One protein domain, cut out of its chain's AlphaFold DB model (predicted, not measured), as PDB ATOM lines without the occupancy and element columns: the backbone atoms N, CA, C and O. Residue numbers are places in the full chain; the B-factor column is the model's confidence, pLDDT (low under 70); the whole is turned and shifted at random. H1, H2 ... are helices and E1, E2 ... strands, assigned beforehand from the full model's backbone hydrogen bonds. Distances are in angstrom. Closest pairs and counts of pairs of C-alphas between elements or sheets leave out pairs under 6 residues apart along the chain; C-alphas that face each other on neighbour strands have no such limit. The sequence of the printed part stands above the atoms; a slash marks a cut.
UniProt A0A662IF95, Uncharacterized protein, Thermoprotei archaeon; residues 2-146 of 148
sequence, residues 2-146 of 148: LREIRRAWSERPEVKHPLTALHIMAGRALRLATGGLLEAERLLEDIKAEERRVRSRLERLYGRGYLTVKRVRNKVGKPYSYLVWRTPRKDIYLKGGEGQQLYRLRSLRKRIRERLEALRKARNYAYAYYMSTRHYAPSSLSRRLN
ATOM      1  N   LEU A   2     140.200 164.334 146.883       84.44
ATOM      2  CA  LEU A   2     138.720 164.169 146.778       84.44
ATOM      3  C   LEU A   2     138.264 163.408 145.514       84.44
ATOM      4  O   LEU A   2     137.292 162.657 145.556       84.44
ATOM      5  N   ARG A   3     138.980 163.582 144.395       90.75
ATOM      6  CA  ARG A   3     138.765 162.798 143.169       90.75
ATOM      7  C   ARG A   3     139.121 161.319 143.357       90.75
ATOM      8  O   ARG A   3     138.361 160.472 142.913       90.75
ATOM      9  N   GLU A   4     140.215 161.012 144.048       88.06
ATOM     10  CA  GLU A   4     140.600 159.627 144.367       88.06
ATOM     11  C   GLU A   4     139.606 158.969 145.323       88.06
ATOM     12  O   GLU A   4     139.281 157.806 145.138       88.06
ATOM     13  N   ILE A   5     139.053 159.707 146.291       84.94
ATOM     14  CA  ILE A   5     137.984 159.192 147.157       84.94
ATOM     15  C   ILE A   5     136.759 158.821 146.311       84.94
ATOM     16  O   ILE A   5     136.220 157.731 146.462       84.94
ATOM     17  N   ARG A   6     136.338 159.686 145.375       88.69
ATOM     18  CA  ARG A   6     135.245 159.363 144.434       88.69
ATOM     19  C   ARG A   6     135.569 158.149 143.563       88.69
ATOM     20  O   ARG A   6     134.703 157.309 143.342       88.69
ATOM     21  N   ARG A   7     136.816 158.041 143.105       89.50
ATOM     22  CA  ARG A   7     137.300 156.890 142.341       89.50
ATOM     23  C   ARG A   7     137.241 155.603 143.170       89.50
ATOM     24  O   ARG A   7     136.726 154.609 142.679       89.50
ATOM     25  N   ALA A   8     137.626 155.648 144.445       82.81
ATOM     26  CA  ALA A   8     137.520 154.516 145.368       82.81
ATOM     27  C   ALA A   8     136.070 154.044 145.585       82.81
ATOM     28  O   ALA A   8     135.847 152.862 145.830       82.81
ATOM     29  N   TRP A   9     135.088 154.943 145.452       85.19
ATOM     30  CA  TRP A   9     133.660 154.602 145.459       85.19
ATOM     31  C   TRP A   9     133.120 154.091 144.118       85.19
ATOM     32  O   TRP A   9     131.993 153.611 144.068       85.19
ATOM     33  N   SER A  10     133.886 154.203 143.035       84.56
ATOM     34  CA  SER A  10     133.459 153.794 141.690       84.56
ATOM     35  C   SER A  10     134.121 152.486 141.253       84.56
ATOM     36  O   SER A  10     133.518 151.690 140.539       84.56
ATOM     37  N   GLU A  11     135.351 152.239 141.703       84.50
ATOM     38  CA  GLU A  11     136.101 151.021 141.404       84.50
ATOM     39  C   GLU A  11     135.592 149.849 142.240       84.50
ATOM     40  O   GLU A  11     135.963 149.680 143.406       84.50
ATOM     41  N   ARG A  12     134.739 149.023 141.627       80.50
ATOM     42  CA  ARG A  12     134.243 147.802 142.255       80.50
ATOM     43  C   ARG A  12     135.336 146.732 142.257       80.50
ATOM     44  O   ARG A  12     135.828 146.379 141.188       80.50
ATOM     45  N   PRO A  13     135.728 146.209 143.427       82.19
ATOM     46  CA  PRO A  13     136.624 145.065 143.487       82.19
ATOM     47  C   PRO A  13     135.924 143.812 142.946       82.19
ATOM     48  O   PRO A  13     134.722 143.632 143.148       82.19
ATOM     49  N   GLU A  14     136.687 142.932 142.305       81.12
ATOM     50  CA  GLU A  14     136.213 141.625 141.842       81.12
ATOM     51  C   GLU A  14     136.004 140.688 143.040       81.12
ATOM     52  O   GLU A  14     136.895 139.954 143.463       81.12
ATOM     53  N   VAL A  15     134.818 140.756 143.645       80.31
ATOM     54  CA  VAL A  15     134.411 139.895 144.761       80.31
ATOM     55  C   VAL A  15     132.981 139.413 144.559       80.31
ATOM     56  O   VAL A  15     132.139 140.133 144.029       80.31
ATOM     57  N   LYS A  16     132.690 138.189 145.018       75.88
ATOM     58  CA  LYS A  16     131.371 137.563 144.832       75.88
ATOM     59  C   LYS A  16     130.250 138.274 145.599       75.88
ATOM     60  O   LYS A  16     129.134 138.344 145.101       75.88
ATOM     61  N   HIS A  17     130.525 138.782 146.805       86.12
ATOM     62  CA  HIS A  17     129.488 139.335 147.680       86.12
ATOM     63  C   HIS A  17     129.442 140.878 147.640       86.12
ATOM     64  O   HIS A  17     130.449 141.521 147.967       86.12
ATOM     65  N   PRO A  18     128.286 141.506 147.338       87.44
ATOM     66  CA  PRO A  18     128.165 142.964 147.231       87.44
ATOM     67  C   PRO A  18     128.568 143.729 148.499       87.44
ATOM     68  O   PRO A  18     129.223 144.766 148.417       87.44
ATOM     69  N   LEU A  19     128.235 143.208 149.688       91.56
ATOM     70  CA  LEU A  19     128.605 143.859 150.955       91.56
ATOM     71  C   LEU A  19     130.108 143.765 151.257       91.56
ATOM     72  O   LEU A  19     130.659 144.669 151.880       91.56
ATOM     73  N   THR A  20     130.796 142.736 150.755       88.62
ATOM     74  CA  THR A  20     132.262 142.647 150.830       88.62
ATOM     75  C   THR A  20     132.908 143.667 149.893       88.62
ATOM     76  O   THR A  20     133.886 144.314 150.270       88.62
ATOM     77  N   ALA A  21     132.337 143.874 148.699       88.88
ATOM     78  CA  ALA A  21     132.791 144.923 147.787       88.88
ATOM     79  C   ALA A  21     132.661 146.303 148.440       88.88
ATOM     80  O   ALA A  21     133.628 147.065 148.485       88.88
ATOM     81  N   LEU A  22     131.490 146.579 149.024       90.56
ATOM     82  CA  LEU A  22     131.212 147.817 149.741       90.56
ATOM     83  C   LEU A  22     132.184 148.035 150.909       90.56
ATOM     84  O   LEU A  22     132.712 149.137 151.051       90.56
ATOM     85  N   HIS A  23     132.483 146.994 151.692       92.19
ATOM     86  CA  HIS A  23     133.457 147.062 152.785       92.19
ATOM     87  C   HIS A  23     134.850 147.486 152.301       92.19
ATOM     88  O   HIS A  23     135.466 148.399 152.858       92.19
ATOM     89  N   ILE A  24     135.342 146.866 151.223       90.56
ATOM     90  CA  ILE A  24     136.654 147.178 150.638       90.56
ATOM     91  C   ILE A  24     136.686 148.617 150.109       90.56
ATOM     92  O   ILE A  24     137.647 149.350 150.366       90.56
ATOM     93  N   MET A  25     135.644 149.035 149.388       92.88
ATOM     94  CA  MET A  25     135.526 150.388 148.833       92.88
ATOM     95  C   MET A  25     135.486 151.441 149.946       92.88
ATOM     96  O   MET A  25     136.266 152.396 149.921       92.88
ATOM     97  N   ALA A  26     134.658 151.222 150.969       93.19
ATOM     98  CA  ALA A  26     134.560 152.086 152.138       93.19
ATOM     99  C   ALA A  26     135.893 152.169 152.896       93.19
ATOM    100  O   ALA A  26     136.322 153.261 153.257       93.19
ATOM    101  N   GLY A  27     136.608 151.051 153.059       92.56
ATOM    102  CA  GLY A  27     137.938 151.026 153.673       92.56
ATOM    103  C   GLY A  27     138.984 151.821 152.882       92.56
ATOM    104  O   GLY A  27     139.761 152.583 153.464       92.56
ATOM    105  N   ARG A  28     138.993 151.714 151.543       93.75
ATOM    106  CA  ARG A  28     139.864 152.527 150.669       93.75
ATOM    107  C   ARG A  28     139.537 154.016 150.794       93.75
ATOM    108  O   ARG A  28     140.442 154.819 151.020       93.75
ATOM    109  N   ALA A  29     138.257 154.370 150.692       93.19
ATOM    110  CA  ALA A  29     137.787 155.742 150.827       93.19
ATOM    111  C   ALA A  29     138.113 156.329 152.208       93.19
ATOM    112  O   ALA A  29     138.553 157.476 152.290       93.19
ATOM    113  N   LEU A  30     137.965 155.539 153.278       95.75
ATOM    114  CA  LEU A  30     138.290 155.933 154.646       95.75
ATOM    115  C   LEU A  30     139.781 156.252 154.794       95.75
ATOM    116  O   LEU A  30     140.121 157.318 155.299       95.75
ATOM    117  N   ARG A  31     140.673 155.379 154.304       94.81
ATOM    118  CA  ARG A  31     142.126 155.624 154.343       94.81
ATOM    119  C   ARG A  31     142.519 156.890 153.585       94.81
ATOM    120  O   ARG A  31     143.252 157.711 154.128       94.81
ATOM    121  N   LEU A  32     142.001 157.071 152.369       94.88
ATOM    122  CA  LEU A  32     142.259 158.267 151.562       94.88
ATOM    123  C   LEU A  32     141.741 159.536 152.252       94.88
ATOM    124  O   LEU A  32     142.450 160.534 152.325       94.88
ATOM    125  N   ALA A  33     140.524 159.503 152.802       94.88
ATOM    126  CA  ALA A  33     139.957 160.644 153.513       94.88
ATOM    127  C   ALA A  33     140.769 161.003 154.766       94.88
ATOM    128  O   ALA A  33     141.038 162.179 154.989       94.88
ATOM    129  N   THR A  34     141.205 160.010 155.546       94.56
ATOM    130  CA  THR A  34     142.050 160.224 156.730       94.56
ATOM    131  C   THR A  34     143.423 160.785 156.359       94.56
ATOM    132  O   THR A  34     143.836 161.785 156.939       94.56
ATOM    133  N   GLY A  35     144.103 160.214 155.358       94.12
ATOM    134  CA  GLY A  35     145.388 160.740 154.881       94.12
ATOM    135  C   GLY A  35     145.268 162.169 154.343       94.12
ATOM    136  O   GLY A  35     146.047 163.047 154.707       94.12
ATOM    137  N   GLY A  36     144.219 162.432 153.560       94.88
ATOM    138  CA  GLY A  36     143.908 163.765 153.058       94.88
ATOM    139  C   GLY A  36     143.619 164.794 154.151       94.88
ATOM    140  O   GLY A  36     143.974 165.960 153.989       94.88
ATOM    141  N   LEU A  37     142.971 164.388 155.250       96.12
ATOM    142  CA  LEU A  37     142.734 165.266 156.398       96.12
ATOM    143  C   LEU A  37     144.042 165.682 157.055       96.12
ATOM    144  O   LEU A  37     144.254 166.876 157.227       96.12
ATOM    145  N   LEU A  38     144.921 164.723 157.352       95.06
ATOM    146  CA  LEU A  38     146.217 164.995 157.975       95.06
ATOM    147  C   LEU A  38     147.054 165.965 157.130       95.06
ATOM    148  O   LEU A  38     147.594 166.943 157.642       95.06
ATOM    149  N   GLU A  39     147.114 165.734 155.817       95.06
ATOM    150  CA  GLU A  39     147.838 166.614 154.898       95.06
ATOM    151  C   GLU A  39     147.233 168.027 154.862       95.06
ATOM    152  O   GLU A  39     147.952 169.025 154.952       95.06
ATOM    153  N   ALA A  40     145.907 168.129 154.765       95.19
ATOM    154  CA  ALA A  40     145.217 169.412 154.731       95.19
ATOM    155  C   ALA A  40     145.319 170.176 156.066       95.19
ATOM    156  O   ALA A  40     145.380 171.406 156.052       95.19
ATOM    157  N   GLU A  41     145.355 169.478 157.204       96.06
ATOM    158  CA  GLU A  41     145.586 170.069 158.527       96.06
ATOM    159  C   GLU A  41     147.009 170.621 158.637       96.06
ATOM    160  O   GLU A  41     147.174 171.773 159.040       96.06
ATOM    161  N   ARG A  42     148.021 169.874 158.172       96.38
ATOM    162  CA  ARG A  42     149.407 170.364 158.103       96.38
ATOM    163  C   ARG A  42     149.515 171.631 157.253       96.38
ATOM    164  O   ARG A  42     150.007 172.651 157.726       96.38
ATOM    165  N   LEU A  43     148.967 171.603 156.036       96.19
ATOM    166  CA  LEU A  43     148.955 172.767 155.143       96.19
ATOM    167  C   LEU A  43     148.224 173.969 155.758       96.19
ATOM    168  O   LEU A  43     148.601 175.118 155.526       96.19
ATOM    169  N   LEU A  44     147.161 173.730 156.532       97.12
ATOM    170  CA  LEU A  44     146.450 174.799 157.223       97.12
ATOM    171  C   LEU A  44     147.337 175.471 158.279       97.12
ATOM    172  O   LEU A  44     147.295 176.700 158.396       97.12
ATOM    173  N   GLU A  45     148.114 174.698 159.035       97.31
ATOM    174  CA  GLU A  45     149.056 175.236 160.019       97.31
ATOM    175  C   GLU A  45     150.199 176.010 159.357       97.31
ATOM    176  O   GLU A  45     150.493 177.127 159.792       97.31
ATOM    177  N   ASP A  46     150.744 175.511 158.246       97.31
ATOM    178  CA  ASP A  46     151.764 176.219 157.461       97.31
ATOM    179  C   ASP A  46     151.244 177.580 156.971       97.31
ATOM    180  O   ASP A  46     151.891 178.618 157.147       97.31
ATOM    181  N   ILE A  47     150.017 177.615 156.435       97.31
ATOM    182  CA  ILE A  47     149.374 178.866 156.011       97.31
ATOM    183  C   ILE A  47     149.179 179.811 157.195       97.31
ATOM    184  O   ILE A  47     149.450 181.003 157.066       97.31
ATOM    185  N   LYS A  48     148.712 179.325 158.352       97.19
ATOM    186  CA  LYS A  48     148.539 180.166 159.550       97.19
ATOM    187  C   LYS A  48     149.872 180.719 160.051       97.19
ATOM    188  O   LYS A  48     149.920 181.853 160.530       97.19
ATOM    189  N   ALA A  49     150.943 179.930 159.996       97.75
ATOM    190  CA  ALA A  49     152.280 180.374 160.366       97.75
ATOM    191  C   ALA A  49     152.758 181.495 159.436       97.75
ATOM    192  O   ALA A  49     153.183 182.548 159.915       97.75
ATOM    193  N   GLU A  50     152.593 181.325 158.125       97.69
ATOM    194  CA  GLU A  50     152.976 182.343 157.149       97.69
ATOM    195  C   GLU A  50     152.091 183.598 157.241       97.69
ATOM    196  O   GLU A  50     152.602 184.716 157.219       97.69
ATOM    197  N   GLU A  51     150.778 183.454 157.463       96.81
ATOM    198  CA  GLU A  51     149.882 184.587 157.740       96.81
ATOM    199  C   GLU A  51     150.365 185.406 158.938       96.81
ATOM    200  O   GLU A  51     150.369 186.637 158.872       96.81
ATOM    201  N   ARG A  52     150.772 184.740 160.029       96.69
ATOM    202  CA  ARG A  52     151.316 185.408 161.220       96.69
ATOM    203  C   ARG A  52     152.596 186.165 160.887       96.69
ATOM    204  O   ARG A  52     152.698 187.331 161.252       96.69
ATOM    205  N   ARG A  53     153.526 185.553 160.147       97.06
ATOM    206  CA  ARG A  53     154.783 186.199 159.733       97.06
ATOM    207  C   ARG A  53     154.534 187.456 158.902       97.06
ATOM    208  O   ARG A  53     155.046 188.518 159.248       97.06
ATOM    209  N   VAL A  54     153.723 187.357 157.848       96.06
ATOM    210  CA  VAL A  54     153.408 188.498 156.970       96.06
ATOM    211  C   VAL A  54     152.664 189.586 157.741       96.06
ATOM    212  O   VAL A  54     152.962 190.770 157.598       96.06
ATOM    213  N   ARG A  55     151.730 189.200 158.617       96.00
ATOM    214  CA  ARG A  55     151.033 190.139 159.495       96.00
ATOM    215  C   ARG A  55     152.002 190.895 160.402       96.00
ATOM    216  O   ARG A  55     151.895 192.111 160.490       96.00
ATOM    217  N   SER A  56     152.943 190.206 161.044       96.12
ATOM    218  CA  SER A  56     153.935 190.854 161.906       96.12
ATOM    219  C   SER A  56     154.812 191.843 161.140       96.12
ATOM    220  O   SER A  56     155.167 192.878 161.694       96.12
ATOM    221  N   ARG A  57     155.140 191.577 159.868       95.06
ATOM    222  CA  ARG A  57     155.864 192.546 159.028       95.06
ATOM    223  C   ARG A  57     155.029 193.797 158.748       95.06
ATOM    224  O   ARG A  57     155.500 194.897 159.017       95.06
ATOM    225  N   LEU A  58     153.762 193.635 158.356       94.56
ATOM    226  CA  LEU A  58     152.837 194.763 158.179       94.56
ATOM    227  C   LEU A  58     152.656 195.571 159.472       94.56
ATOM    228  O   LEU A  58     152.619 196.797 159.430       94.56
ATOM    229  N   GLU A  59     152.581 194.904 160.625       95.50
ATOM    230  CA  GLU A  59     152.479 195.568 161.929       95.50
ATOM    231  C   GLU A  59     153.753 196.346 162.292       95.50
ATOM    232  O   GLU A  59     153.644 197.418 162.880       95.50
ATOM    233  N   ARG A  60     154.944 195.872 161.897       94.75
ATOM    234  CA  ARG A  60     156.202 196.628 162.051       94.75
ATOM    235  C   ARG A  60     156.254 197.858 161.145       94.75
ATOM    236  O   ARG A  60     156.728 198.900 161.580       94.75
ATOM    237  N   LEU A  61     155.765 197.749 159.909       93.06
ATOM    238  CA  LEU A  61     155.792 198.848 158.936       93.06
ATOM    239  C   LEU A  61     154.752 199.933 159.231       93.06
ATOM    240  O   LEU A  61     155.001 201.117 159.018       93.06
ATOM    241  N   TYR A  62     153.566 199.530 159.681       93.94
ATOM    242  CA  TYR A  62     152.387 200.395 159.698       93.94
ATOM    243  C   TYR A  62     151.708 200.510 161.066       93.94
ATOM    244  O   TYR A  62     150.749 201.270 161.210       93.94
ATOM    245  N   GLY A  63     152.185 199.773 162.067       94.88
ATOM    246  CA  GLY A  63     151.538 199.637 163.366       94.88
ATOM    247  C   GLY A  63     150.414 198.598 163.370       94.88
ATOM    248  O   GLY A  63     149.999 198.055 162.337       94.88
ATOM    249  N   ARG A  64     149.898 198.321 164.573       96.00
ATOM    250  CA  ARG A  64     148.827 197.342 164.790       96.00
ATOM    251  C   ARG A  64     147.590 197.694 163.960       96.00
ATOM    252  O   ARG A  64     147.075 198.809 164.020       96.00
ATOM    253  N   GLY A  65     147.088 196.711 163.221       95.31
ATOM    254  CA  GLY A  65     145.948 196.893 162.336       95.31
ATOM    255  C   GLY A  65     145.413 195.579 161.788       95.31
ATOM    256  O   GLY A  65     145.726 194.492 162.287       95.31
ATOM    257  N   TYR A  66     144.574 195.685 160.765       94.75
ATOM    258  CA  TYR A  66     144.059 194.535 160.040       94.75
ATOM    259  C   TYR A  66     143.902 194.823 158.550       94.75
ATOM    260  O   TYR A  66     143.628 195.944 158.123       94.75
ATOM    261  N   LEU A  67     144.031 193.765 157.753       95.12
ATOM    262  CA  LEU A  67     143.827 193.830 156.315       95.12
ATOM    263  C   LEU A  67     142.332 193.798 155.979       95.12
ATOM    264  O   LEU A  67     141.617 192.875 156.393       95.12
ATOM    265  N   THR A  68     141.892 194.751 155.164       94.88
ATOM    266  CA  THR A  68     140.553 194.832 154.576       94.88
ATOM    267  C   THR A  68     140.622 195.120 153.073       94.88
ATOM    268  O   THR A  68     141.675 195.473 152.537       94.88
ATOM    269  N   VAL A  69     139.503 194.934 152.374       94.00
ATOM    270  CA  VAL A  69     139.360 195.248 150.948       94.00
ATOM    271  C   VAL A  69     138.344 196.372 150.805       94.00
ATOM    272  O   VAL A  69     137.182 196.201 151.170       94.00
ATOM    273  N   LYS A  70     138.761 197.510 150.251       93.44
ATOM    274  CA  LYS A  70     137.868 198.630 149.939       93.44
ATOM    275  C   LYS A  70     137.435 198.538 148.481       93.44
ATOM    276  O   LYS A  70     138.279 198.565 147.589       93.44
ATOM    277  N   ARG A  71     136.128 198.425 148.245       93.94
ATOM    278  CA  ARG A  71     135.525 198.410 146.905       93.94
ATOM    279  C   ARG A  71     135.039 199.806 146.543       93.94
ATOM    280  O   ARG A  71     134.449 200.484 147.376       93.94
ATOM    281  N   VAL A  72     135.284 200.214 145.310       92.75
ATOM    282  CA  VAL A  72     134.964 201.544 144.781       92.75
ATOM    283  C   VAL A  72     134.543 201.424 143.316       92.75
ATOM    284  O   VAL A  72     134.812 200.407 142.677       92.75
ATOM    285  N   ARG A  73     133.867 202.440 142.777       95.44
ATOM    286  CA  ARG A  73     133.533 202.545 141.349       95.44
ATOM    287  C   ARG A  73     134.322 203.692 140.735       95.44
ATOM    288  O   ARG A  73     134.499 204.721 141.379       95.44
ATOM    289  N   ASN A  74     134.836 203.501 139.524       92.94
ATOM    290  CA  ASN A  74     135.503 204.578 138.798       92.94
ATOM    291  C   ASN A  74     134.466 205.556 138.207       92.94
ATOM    292  O   ASN A  74     133.261 205.322 138.298       92.94
ATOM    293  N   LYS A  75     134.934 206.634 137.564       92.00
ATOM    294  CA  LYS A  75     134.060 207.632 136.916       92.00
ATOM    295  C   LYS A  75     133.139 207.039 135.834       92.00
ATOM    296  O   LYS A  75     132.088 207.596 135.567       92.00
ATOM    297  N   VAL A  76     133.514 205.895 135.254       93.06
ATOM    298  CA  VAL A  76     132.755 205.150 134.228       93.06
ATOM    299  C   VAL A  76     131.856 204.068 134.866       93.06
ATOM    300  O   VAL A  76     131.378 203.162 134.196       93.06
ATOM    301  N   GLY A  77     131.678 204.082 136.191       93.12
ATOM    302  CA  GLY A  77     130.857 203.114 136.926       93.12
ATOM    303  C   GLY A  77     131.468 201.715 137.096       93.12
ATOM    304  O   GLY A  77     130.877 200.882 137.787       93.12
ATOM    305  N   LYS A  78     132.657 201.433 136.542       93.62
ATOM    306  CA  LYS A  78     133.308 200.117 136.660       93.62
ATOM    307  C   LYS A  78     133.838 199.898 138.085       93.62
ATOM    308  O   LYS A  78     134.545 200.767 138.610       93.62
ATOM    309  N   PRO A  79     133.532 198.755 138.727       94.31
ATOM    310  CA  PRO A  79     134.008 198.456 140.069       94.31
ATOM    311  C   PRO A  79     135.496 198.098 140.068       94.31
ATOM    312  O   PRO A  79     135.988 197.409 139.177       94.31
ATOM    313  N   TYR A  80     136.204 198.514 141.112       91.94
ATOM    314  CA  TYR A  80     137.585 198.131 141.375       91.94
ATOM    315  C   TYR A  80     137.850 198.081 142.888       91.94
ATOM    316  O   TYR A  80     137.010 198.482 143.697       91.94
ATOM    317  N   SER A  81     138.964 197.472 143.299       91.44
ATOM    318  CA  SER A  81     139.234 197.170 144.711       91.44
ATOM    319  C   SER A  81     140.652 197.538 145.121       91.44
ATOM    320  O   SER A  81     141.598 197.301 144.375       91.44
ATOM    321  N   TYR A  82     140.789 198.040 146.345       93.00
ATOM    322  CA  TYR A  82     142.066 198.287 147.003       93.00
ATOM    323  C   TYR A  82     142.236 197.380 148.214       93.00
ATOM    324  O   TYR A  82     141.288 197.154 148.970       93.00
ATOM    325  N   LEU A  83     143.463 196.918 148.438       95.31
ATOM    326  CA  LEU A  83     143.856 196.348 149.720       95.31
ATOM    327  C   LEU A  83     144.212 197.488 150.670       95.31
ATOM    328  O   LEU A  83     145.001 198.366 150.325       95.31
ATOM    329  N   VAL A  84     143.616 197.475 151.857       95.62
ATOM    330  CA  VAL A  84     143.799 198.518 152.864       95.62
ATOM    331  C   VAL A  84     144.227 197.870 154.172       95.62
ATOM    332  O   VAL A  84     143.566 196.957 154.666       95.62
ATOM    333  N   TRP A  85     145.331 198.342 154.741       96.69
ATOM    334  CA  TRP A  85     145.689 198.084 156.127       96.69
ATOM    335  C   TRP A  85     145.047 199.156 156.999       96.69
ATOM    336  O   TRP A  85     145.444 200.322 156.961       96.69
ATOM    337  N   ARG A  86     144.012 198.777 157.745       95.56
ATOM    338  CA  ARG A  86     143.291 199.693 158.625       95.56
ATOM    339  C   ARG A  86     143.906 199.653 160.016       95.56
ATOM    340  O   ARG A  86     143.960 198.599 160.652       95.56
ATOM    341  N   THR A  87     144.348 200.815 160.474       95.12
ATOM    342  CA  THR A  87     144.834 201.055 161.836       95.12
ATOM    343  C   THR A  87     143.816 201.926 162.581       95.12
ATOM    344  O   THR A  87     142.966 202.533 161.928       95.12
ATOM    345  N   PRO A  88     143.891 202.059 163.916       92.81
ATOM    346  CA  PRO A  88     142.998 202.957 164.655       92.81
ATOM    347  C   PRO A  88     143.063 204.427 164.216       92.81
ATOM    348  O   PRO A  88     142.108 205.162 164.421       92.81
ATOM    349  N   ARG A  89     144.186 204.866 163.627       90.31
ATOM    350  CA  ARG A  89     144.421 206.274 163.269       90.31
ATOM    351  C   ARG A  89     144.193 206.581 161.791       90.31
ATOM    352  O   ARG A  89     143.873 207.714 161.456       90.31
ATOM    353  N   LYS A  90     144.426 205.611 160.899       92.94
ATOM    354  CA  LYS A  90     144.366 205.827 159.444       92.94
ATOM    355  C   LYS A  90     144.225 204.539 158.634       92.94
ATOM    356  O   LYS A  90     144.641 203.459 159.068       92.94
ATOM    357  N   ASP A  91     143.721 204.710 157.414       94.94
ATOM    358  CA  ASP A  91     143.683 203.698 156.357       94.94
ATOM    359  C   ASP A  91     144.941 203.804 155.474       94.94
ATOM    360  O   ASP A  91     145.251 204.870 154.941       94.94
ATOM    361  N   ILE A  92     145.665 202.694 155.304       94.50
ATOM    362  CA  ILE A  92     146.904 202.625 154.516       94.50
ATOM    363  C   ILE A  92     146.659 201.756 153.284       94.50
ATOM    364  O   ILE A  92     146.381 200.563 153.394       94.50
ATOM    365  N   TYR A  93     146.751 202.350 152.096       93.44
ATOM    366  CA  TYR A  93     146.500 201.665 150.828       93.44
ATOM    367  C   TYR A  93     147.742 200.880 150.397       93.44
ATOM    368  O   TYR A  93     148.791 201.460 150.119       93.44
ATOM    369  N   LEU A  94     147.618 199.557 150.326       92.69
ATOM    370  CA  LEU A  94     148.729 198.657 150.031       92.69
ATOM    371  C   LEU A  94     148.860 198.462 148.516       92.69
ATOM    372  O   LEU A  94     147.998 197.852 147.876       92.69
ATOM    373  N   LYS A  95     149.957 198.962 147.942       80.44
ATOM    374  CA  LYS A  95     150.312 198.761 146.531       80.44
ATOM    375  C   LYS A  95     151.139 197.476 146.381       80.44
ATOM    376  O   LYS A  95     152.356 197.524 146.286       80.44
ATOM    377  N   GLY A  96     150.470 196.320 146.387       79.75
ATOM    378  CA  GLY A  96     151.122 195.014 146.199       79.75
ATOM    379  C   GLY A  96     151.943 194.531 147.406       79.75
ATOM    380  O   GLY A  96     151.732 194.979 148.533       79.75
ATOM    381  N   GLY A  97     152.830 193.557 147.180       87.75
ATOM    382  CA  GLY A  97     153.737 193.022 148.203       87.75
ATOM    383  C   GLY A  97     153.031 192.260 149.332       87.75
ATOM    384  O   GLY A  97     152.160 191.417 149.089       87.75
ATOM    385  N   GLU A  98     153.394 192.573 150.578       87.69
ATOM    386  CA  GLU A  98     152.935 191.881 151.792       87.69
ATOM    387  C   GLU A  98     151.410 191.889 151.954       87.69
ATOM    388  O   GLU A  98     150.810 190.883 152.333       87.69
ATOM    389  N   GLY A  99     150.746 192.993 151.593       89.50
ATOM    390  CA  GLY A  99     149.285 193.079 151.620       89.50
ATOM    391  C   GLY A  99     148.620 192.065 150.694       89.50
ATOM    392  O   GLY A  99     147.647 191.402 151.066       89.50
ATOM    393  N   GLN A 100     149.169 191.910 149.489       93.31
ATOM    394  CA  GLN A 100     148.658 190.962 148.506       93.31
ATOM    395  C   GLN A 100     148.969 189.519 148.904       93.31
ATOM    396  O   GLN A 100     148.111 188.648 148.745       93.31
ATOM    397  N   GLN A 101     150.148 189.274 149.477       94.75
ATOM    398  CA  GLN A 101     150.508 187.976 150.041       94.75
ATOM    399  C   GLN A 101     149.545 187.581 151.170       94.75
ATOM    400  O   GLN A 101     148.948 186.506 151.110       94.75
ATOM    401  N   LEU A 102     149.295 188.466 152.140       94.94
ATOM    402  CA  LEU A 102     148.367 188.203 153.243       94.94
ATOM    403  C   LEU A 102     146.931 187.971 152.750       94.94
ATOM    404  O   LEU A 102     146.233 187.086 153.251       94.94
ATOM    405  N   TYR A 103     146.480 188.716 151.736       94.69
ATOM    406  CA  TYR A 103     145.175 188.487 151.112       94.69
ATOM    407  C   TYR A 103     145.071 187.099 150.456       94.69
ATOM    408  O   TYR A 103     144.067 186.393 150.627       94.69
ATOM    409  N   ARG A 104     146.114 186.684 149.725       94.94
ATOM    410  CA  ARG A 104     146.190 185.356 149.097       94.94
ATOM    411  C   ARG A 104     146.182 184.251 150.148       94.94
ATOM    412  O   ARG A 104     145.397 183.318 150.013       94.94
ATOM    413  N   LEU A 105     146.967 184.389 151.216       96.50
ATOM    414  CA  LEU A 105     147.010 183.422 152.315       96.50
ATOM    415  C   LEU A 105     145.643 183.267 152.994       96.50
ATOM    416  O   LEU A 105     145.162 182.144 153.111       96.50
ATOM    417  N   ARG A 106     144.938 184.369 153.297       94.94
ATOM    418  CA  ARG A 106     143.567 184.316 153.852       94.94
ATOM    419  C   ARG A 106     142.591 183.582 152.942       94.94
ATOM    420  O   ARG A 106     141.738 182.826 153.413       94.94
ATOM    421  N   SER A 107     142.722 183.800 151.637       94.75
ATOM    422  CA  SER A 107     141.903 183.132 150.626       94.75
ATOM    423  C   SER A 107     142.214 181.635 150.550       94.75
ATOM    424  O   SER A 107     141.293 180.819 150.527       94.75
ATOM    425  N   LEU A 108     143.497 181.261 150.570       95.88
ATOM    426  CA  LEU A 108     143.937 179.865 150.620       95.88
ATOM    427  C   LEU A 108     143.467 179.183 151.905       95.88
ATOM    428  O   LEU A 108     142.873 178.112 151.835       95.88
ATOM    429  N   ARG A 109     143.615 179.837 153.060       96.44
ATOM    430  CA  ARG A 109     143.135 179.353 154.357       96.44
ATOM    431  C   ARG A 109     141.645 179.032 154.326       96.44
ATOM    432  O   ARG A 109     141.231 177.978 154.806       96.44
ATOM    433  N   LYS A 110     140.831 179.928 153.750       95.62
ATOM    434  CA  LYS A 110     139.389 179.696 153.571       95.62
ATOM    435  C   LYS A 110     139.138 178.458 152.706       95.62
ATOM    436  O   LYS A 110     138.385 177.581 153.117       95.62
ATOM    437  N   ARG A 111     139.811 178.353 151.556       95.00
ATOM    438  CA  ARG A 111     139.675 177.200 150.652       95.00
ATOM    439  C   ARG A 111     140.080 175.893 151.331       95.00
ATOM    440  O   ARG A 111     139.340 174.923 151.215       95.00
ATOM    441  N   ILE A 112     141.202 175.852 152.055       95.00
ATOM    442  CA  ILE A 112     141.637 174.646 152.777       95.00
ATOM    443  C   ILE A 112     140.612 174.249 153.839       95.00
ATOM    444  O   ILE A 112     140.257 173.078 153.903       95.00
ATOM    445  N   ARG A 113     140.056 175.199 154.602       94.75
ATOM    446  CA  ARG A 113     138.978 174.901 155.565       94.75
ATOM    447  C   ARG A 113     137.753 174.269 154.906       94.75
ATOM    448  O   ARG A 113     137.239 173.280 155.411       94.75
ATOM    449  N   GLU A 114     137.322 174.785 153.757       93.31
ATOM    450  CA  GLU A 114     136.224 174.177 152.991       93.31
ATOM    451  C   GLU A 114     136.565 172.743 152.544       93.31
ATOM    452  O   GLU A 114     135.702 171.866 152.549       93.31
ATOM    453  N   ARG A 115     137.827 172.477 152.174       92.75
ATOM    454  CA  ARG A 115     138.275 171.129 151.782       92.75
ATOM    455  C   ARG A 115     138.365 170.192 152.983       92.75
ATOM    456  O   ARG A 115     137.975 169.038 152.846       92.75
ATOM    457  N   LEU A 116     138.808 170.679 154.141       95.50
ATOM    458  CA  LEU A 116     138.808 169.926 155.396       95.50
ATOM    459  C   LEU A 116     137.398 169.471 155.764       95.50
ATOM    460  O   LEU A 116     137.194 168.296 156.039       95.50
ATOM    461  N   GLU A 117     136.411 170.364 155.690       95.12
ATOM    462  CA  GLU A 117     135.009 170.011 155.935       95.12
ATOM    463  C   GLU A 117     134.502 168.937 154.960       95.12
ATOM    464  O   GLU A 117     133.873 167.959 155.371       95.12
ATOM    465  N   ALA A 118     134.830 169.052 153.669       93.62
ATOM    466  CA  ALA A 118     134.475 168.032 152.681       93.62
ATOM    467  C   ALA A 118     135.137 166.670 152.972       93.62
ATOM    468  O   ALA A 118     134.485 165.631 152.861       93.62
ATOM    469  N   LEU A 119     136.409 166.668 153.376       95.44
ATOM    470  CA  LEU A 119     137.143 165.457 153.744       95.44
ATOM    471  C   LEU A 119     136.608 164.830 155.039       95.44
ATOM    472  O   LEU A 119     136.477 163.611 155.103       95.44
ATOM    473  N   ARG A 120     136.221 165.635 156.040       96.38
ATOM    474  CA  ARG A 120     135.586 165.162 157.284       96.38
ATOM    475  C   ARG A 120     134.277 164.446 156.991       96.38
ATOM    476  O   ARG A 120     134.067 163.338 157.477       96.38
ATOM    477  N   LYS A 121     133.429 165.045 156.150       96.12
ATOM    478  CA  LYS A 121     132.186 164.411 155.691       96.12
ATOM    479  C   LYS A 121     132.480 163.091 154.982       96.12
ATOM    480  O   LYS A 121     131.915 162.070 155.357       96.12
ATOM    481  N   ALA A 122     133.401 163.090 154.017       93.75
ATOM    482  CA  ALA A 122     133.779 161.882 153.285       93.75
ATOM    483  C   ALA A 122     134.300 160.768 154.210       93.75
ATOM    484  O   ALA A 122     133.881 159.622 154.072       93.75
ATOM    485  N   ARG A 123     135.156 161.109 155.184       96.94
ATOM    486  CA  ARG A 123     135.663 160.178 156.199       96.94
ATOM    487  C   ARG A 123     134.524 159.585 157.021       96.94
ATOM    488  O   ARG A 123     134.472 158.373 157.175       96.94
ATOM    489  N   ASN A 124     133.619 160.416 157.536       96.31
ATOM    490  CA  ASN A 124     132.524 159.957 158.392       96.31
ATOM    491  C   ASN A 124     131.564 159.028 157.631       96.31
ATOM    492  O   ASN A 124     131.193 157.982 158.156       96.31
ATOM    493  N   TYR A 125     131.229 159.358 156.378       95.38
ATOM    494  CA  TYR A 125     130.442 158.466 155.522       95.38
ATOM    495  C   TYR A 125     131.172 157.146 155.259       95.38
ATOM    496  O   TYR A 125     130.598 156.080 155.464       95.38
ATOM    497  N   ALA A 126     132.444 157.201 154.853       94.38
ATOM    498  CA  ALA A 126     133.241 156.002 154.613       94.38
ATOM    499  C   ALA A 126     133.351 155.126 155.869       94.38
ATOM    500  O   ALA A 126     133.213 153.912 155.778       94.38
ATOM    501  N   TYR A 127     133.527 155.737 157.040       96.19
ATOM    502  CA  TYR A 127     133.567 155.041 158.320       96.19
ATOM    503  C   TYR A 127     132.243 154.339 158.642       96.19
ATOM    504  O   TYR A 127     132.257 153.162 158.989       96.19
ATOM    505  N   ALA A 128     131.103 155.015 158.469       96.44
ATOM    506  CA  ALA A 128     129.789 154.418 158.707       96.44
ATOM    507  C   ALA A 128     129.559 153.172 157.831       96.44
ATOM    508  O   ALA A 128     129.196 152.106 158.335       96.44
ATOM    509  N   TYR A 129     129.857 153.264 156.531       93.31
ATOM    510  CA  TYR A 129     129.770 152.114 155.626       93.31
ATOM    511  C   TYR A 129     130.766 151.010 155.986       93.31
ATOM    512  O   TYR A 129     130.398 149.839 156.021       93.31
ATOM    513  N   TYR A 130     132.009 151.367 156.310       93.38
ATOM    514  CA  TYR A 130     133.041 150.407 156.699       93.38
ATOM    515  C   TYR A 130     132.640 149.609 157.947       93.38
ATOM    516  O   TYR A 130     132.762 148.384 157.960       93.38
ATOM    517  N   MET A 131     132.099 150.286 158.965       93.94
ATOM    518  CA  MET A 131     131.643 149.657 160.204       93.94
ATOM    519  C   MET A 131     130.389 148.804 159.998       93.94
ATOM    520  O   MET A 131     130.362 147.662 160.446       93.94
ATOM    521  N   SER A 132     129.386 149.308 159.273       92.62
ATOM    522  CA  SER A 132     128.149 148.551 158.993       92.62
ATOM    523  C   SER A 132     128.387 147.270 158.183       92.62
ATOM    524  O   SER A 132     127.653 146.297 158.322       92.62
ATOM    525  N   THR A 133     129.446 147.238 157.372       91.81
ATOM    526  CA  THR A 133     129.816 146.078 156.545       91.81
ATOM    527  C   THR A 133     130.937 145.233 157.145       91.81
ATOM    528  O   THR A 133     131.411 144.301 156.499       91.81
ATOM    529  N   ARG A 134     131.365 145.510 158.385       88.94
ATOM    530  CA  ARG A 134     132.512 144.845 159.027       88.94
ATOM    531  C   ARG A 134     132.371 143.322 159.106       88.94
ATOM    532  O   ARG A 134     133.367 142.621 158.975       88.94
ATOM    533  N   HIS A 135     131.154 142.803 159.264       88.56
ATOM    534  CA  HIS A 135     130.887 141.356 159.288       88.56
ATOM    535  C   HIS A 135     131.139 140.660 157.942       88.56
ATOM    536  O   HIS A 135     131.334 139.452 157.902       88.56
ATOM    537  N   TYR A 136     131.178 141.427 156.852       86.69
ATOM    538  CA  TYR A 136     131.465 140.954 155.499       86.69
ATOM    539  C   TYR A 136     132.921 141.206 155.094       86.69
ATOM    540  O   TYR A 136     133.256 141.114 153.906       86.69
ATOM    541  N   ALA A 137     133.784 141.553 156.056       82.81
ATOM    542  CA  ALA A 137     135.208 141.703 155.821       82.81
ATOM    543  C   ALA A 137     135.784 140.391 155.254       82.81
ATOM    544  O   ALA A 137     135.470 139.312 155.765       82.81
ATOM    545  N   PRO A 138     136.633 140.450 154.210       78.62
ATOM    546  CA  PRO A 138     137.302 139.262 153.701       78.62
ATOM    547  C   PRO A 138     138.061 138.558 154.831       78.62
ATOM    548  O   PRO A 138     138.783 139.201 155.592       78.62
ATOM    549  N   SER A 139     137.957 137.236 154.921       68.25
ATOM    550  CA  SER A 139     138.644 136.429 155.942       68.25
ATOM    551  C   SER A 139     140.173 136.614 155.941       68.25
ATOM    552  O   SER A 139     140.814 136.518 156.988       68.25
ATOM    553  N   SER A 140     140.764 136.971 154.794       61.34
ATOM    554  CA  SER A 140     142.179 137.351 154.657       61.34
ATOM    555  C   SER A 140     142.542 138.689 155.323       61.34
ATOM    556  O   SER A 140     143.691 138.887 155.717       61.34
ATOM    557  N   LEU A 141     141.577 139.597 155.489       52.66
ATOM    558  CA  LEU A 141     141.712 140.872 156.202       52.66
ATOM    559  C   LEU A 141     141.538 140.691 157.716       52.66
ATOM    560  O   LEU A 141     142.275 141.311 158.478       52.66
ATOM    561  N   SER A 142     140.644 139.795 158.144       47.47
ATOM    562  CA  SER A 142     140.492 139.423 159.559       47.47
ATOM    563  C   SER A 142     141.741 138.730 160.117       47.47
ATOM    564  O   SER A 142     142.104 138.979 161.261       47.47
ATOM    565  N   ARG A 143     142.460 137.930 159.307       44.41
ATOM    566  CA  ARG A 143     143.753 137.341 159.712       44.41
ATOM    567  C   ARG A 143     144.860 138.379 159.906       44.41
ATOM    568  O   ARG A 143     145.616 138.249 160.848       44.41
ATOM    569  N   ARG A 144     144.951 139.430 159.082       46.69
ATOM    570  CA  ARG A 144     146.007 140.460 159.229       46.69
ATOM    571  C   ARG A 144     145.831 141.394 160.433       46.69
ATOM    572  O   ARG A 144     146.755 142.133 160.738       46.69
ATOM    573  N   LEU A 145     144.662 141.393 161.076       45.19
ATOM    574  CA  LEU A 145     144.386 142.172 162.292       45.19
ATOM    575  C   LEU A 145     144.389 141.317 163.573       45.19
ATOM    576  O   LEU A 145     144.350 141.888 164.655       45.19
ATOM    577  N   ASN A 146     144.442 139.985 163.442       35.09
ATOM    578  CA  ASN A 146     144.475 139.010 164.541       35.09
ATOM    579  C   ASN A 146     145.766 138.165 164.532       35.09
ATOM    580  O   ASN A 146     145.770 137.047 165.038       35.09
TER     581      ASN A 146
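AT A GLANCE: This is residues 2 to 146 of the 148 residues of an uncharacterized protein of Thermoprotei archaeon (UniProt A0A662IF95). Two long helices, H2 and H3, run side by side in opposite directions as a long arm, with a small twisted sheet of three strands set across one end, its E1 and E2 hairpin reaching away to one side. Toward the other end the short H1 packs on H2, and the short H4 lies apart from the helix pair. The printed part has 145 residues with four named helices and three named strands, in the order H1, H2, E1, E2, E3, H3, H4, and its class is mostly helix. The sheet runs E1, E2, E3, all antiparallel. The whole is extended, with a radius of gyration of the C-alphas of 23.9 A and spans of 70 by 38 by 20 A.

HOW THE PARTS SIT: Begin with H1, residues 2 to 8, and H2, residues 18 to 62: they form a helical hairpin and touch, opposite ways at a shallow tilt of 12 degrees, closest at the C-alphas of Ile 5 and Ala 29, 5.0 A apart. H2 touches H1 with residues 25 to 33 alone. Next look at E1, residues 66 to 73, E2, residues 79 to 86, and E3, residues 91 to 94, a meander, each strand the antiparallel neighbour of the one before. In the hairpin of E1 and E2, N 68 and O 84 are within hydrogen-bond range at 2.8 A; in the hairpin of E2 and E3, N 92 and O 85 are at 2.9 A. The sheet is strongly twisted. H2 only grazes it, with residues 55 to 62. H3, residues 98 to 132, also only grazes it, with residues 99 to 106; the closest C-alphas of H3 and E2 are those of Gly 99 and Leu 83, 6.6 A apart. H3 touches H2, opposite ways at a shallow tilt of 20 degrees, closest at the C-alphas of Ala 126 and Ala 26, 4.8 A apart. H1 and H3 are close but not clearly touching, with the C-alphas of Leu 2 and Leu 119 at 7.3 A. H4, residues 139 to 145, is apart from H1, H2 and H3. Every O i to N i+4 pair is within hydrogen-bond range in H1, H2 and H3; H4 has 1 of 3, beside 2 of 4 O i to N i+3 pairs.

IN THESE COORDINATES: Find C-alpha 2 at (138.720, 164.169, 146.778), where H1 begins. H2 starts at C-alpha 18, (128.165, 142.964, 147.231), and runs 63.6 A to Tyr 62. E1 spans 22.9 A and E2 20.8 A. H3 runs 50.4 A from Glu 98 to C-alpha 132 at (128.149, 148.551, 158.993).

THE WHOLE: The two C-alphas farthest apart, those of Lys 75 and Asn 146, are 74.7 A apart. The printed part has no cut, and no link is long. The mean pLDDT of the printed part is 90.3; residues 139 to 146 are under 70.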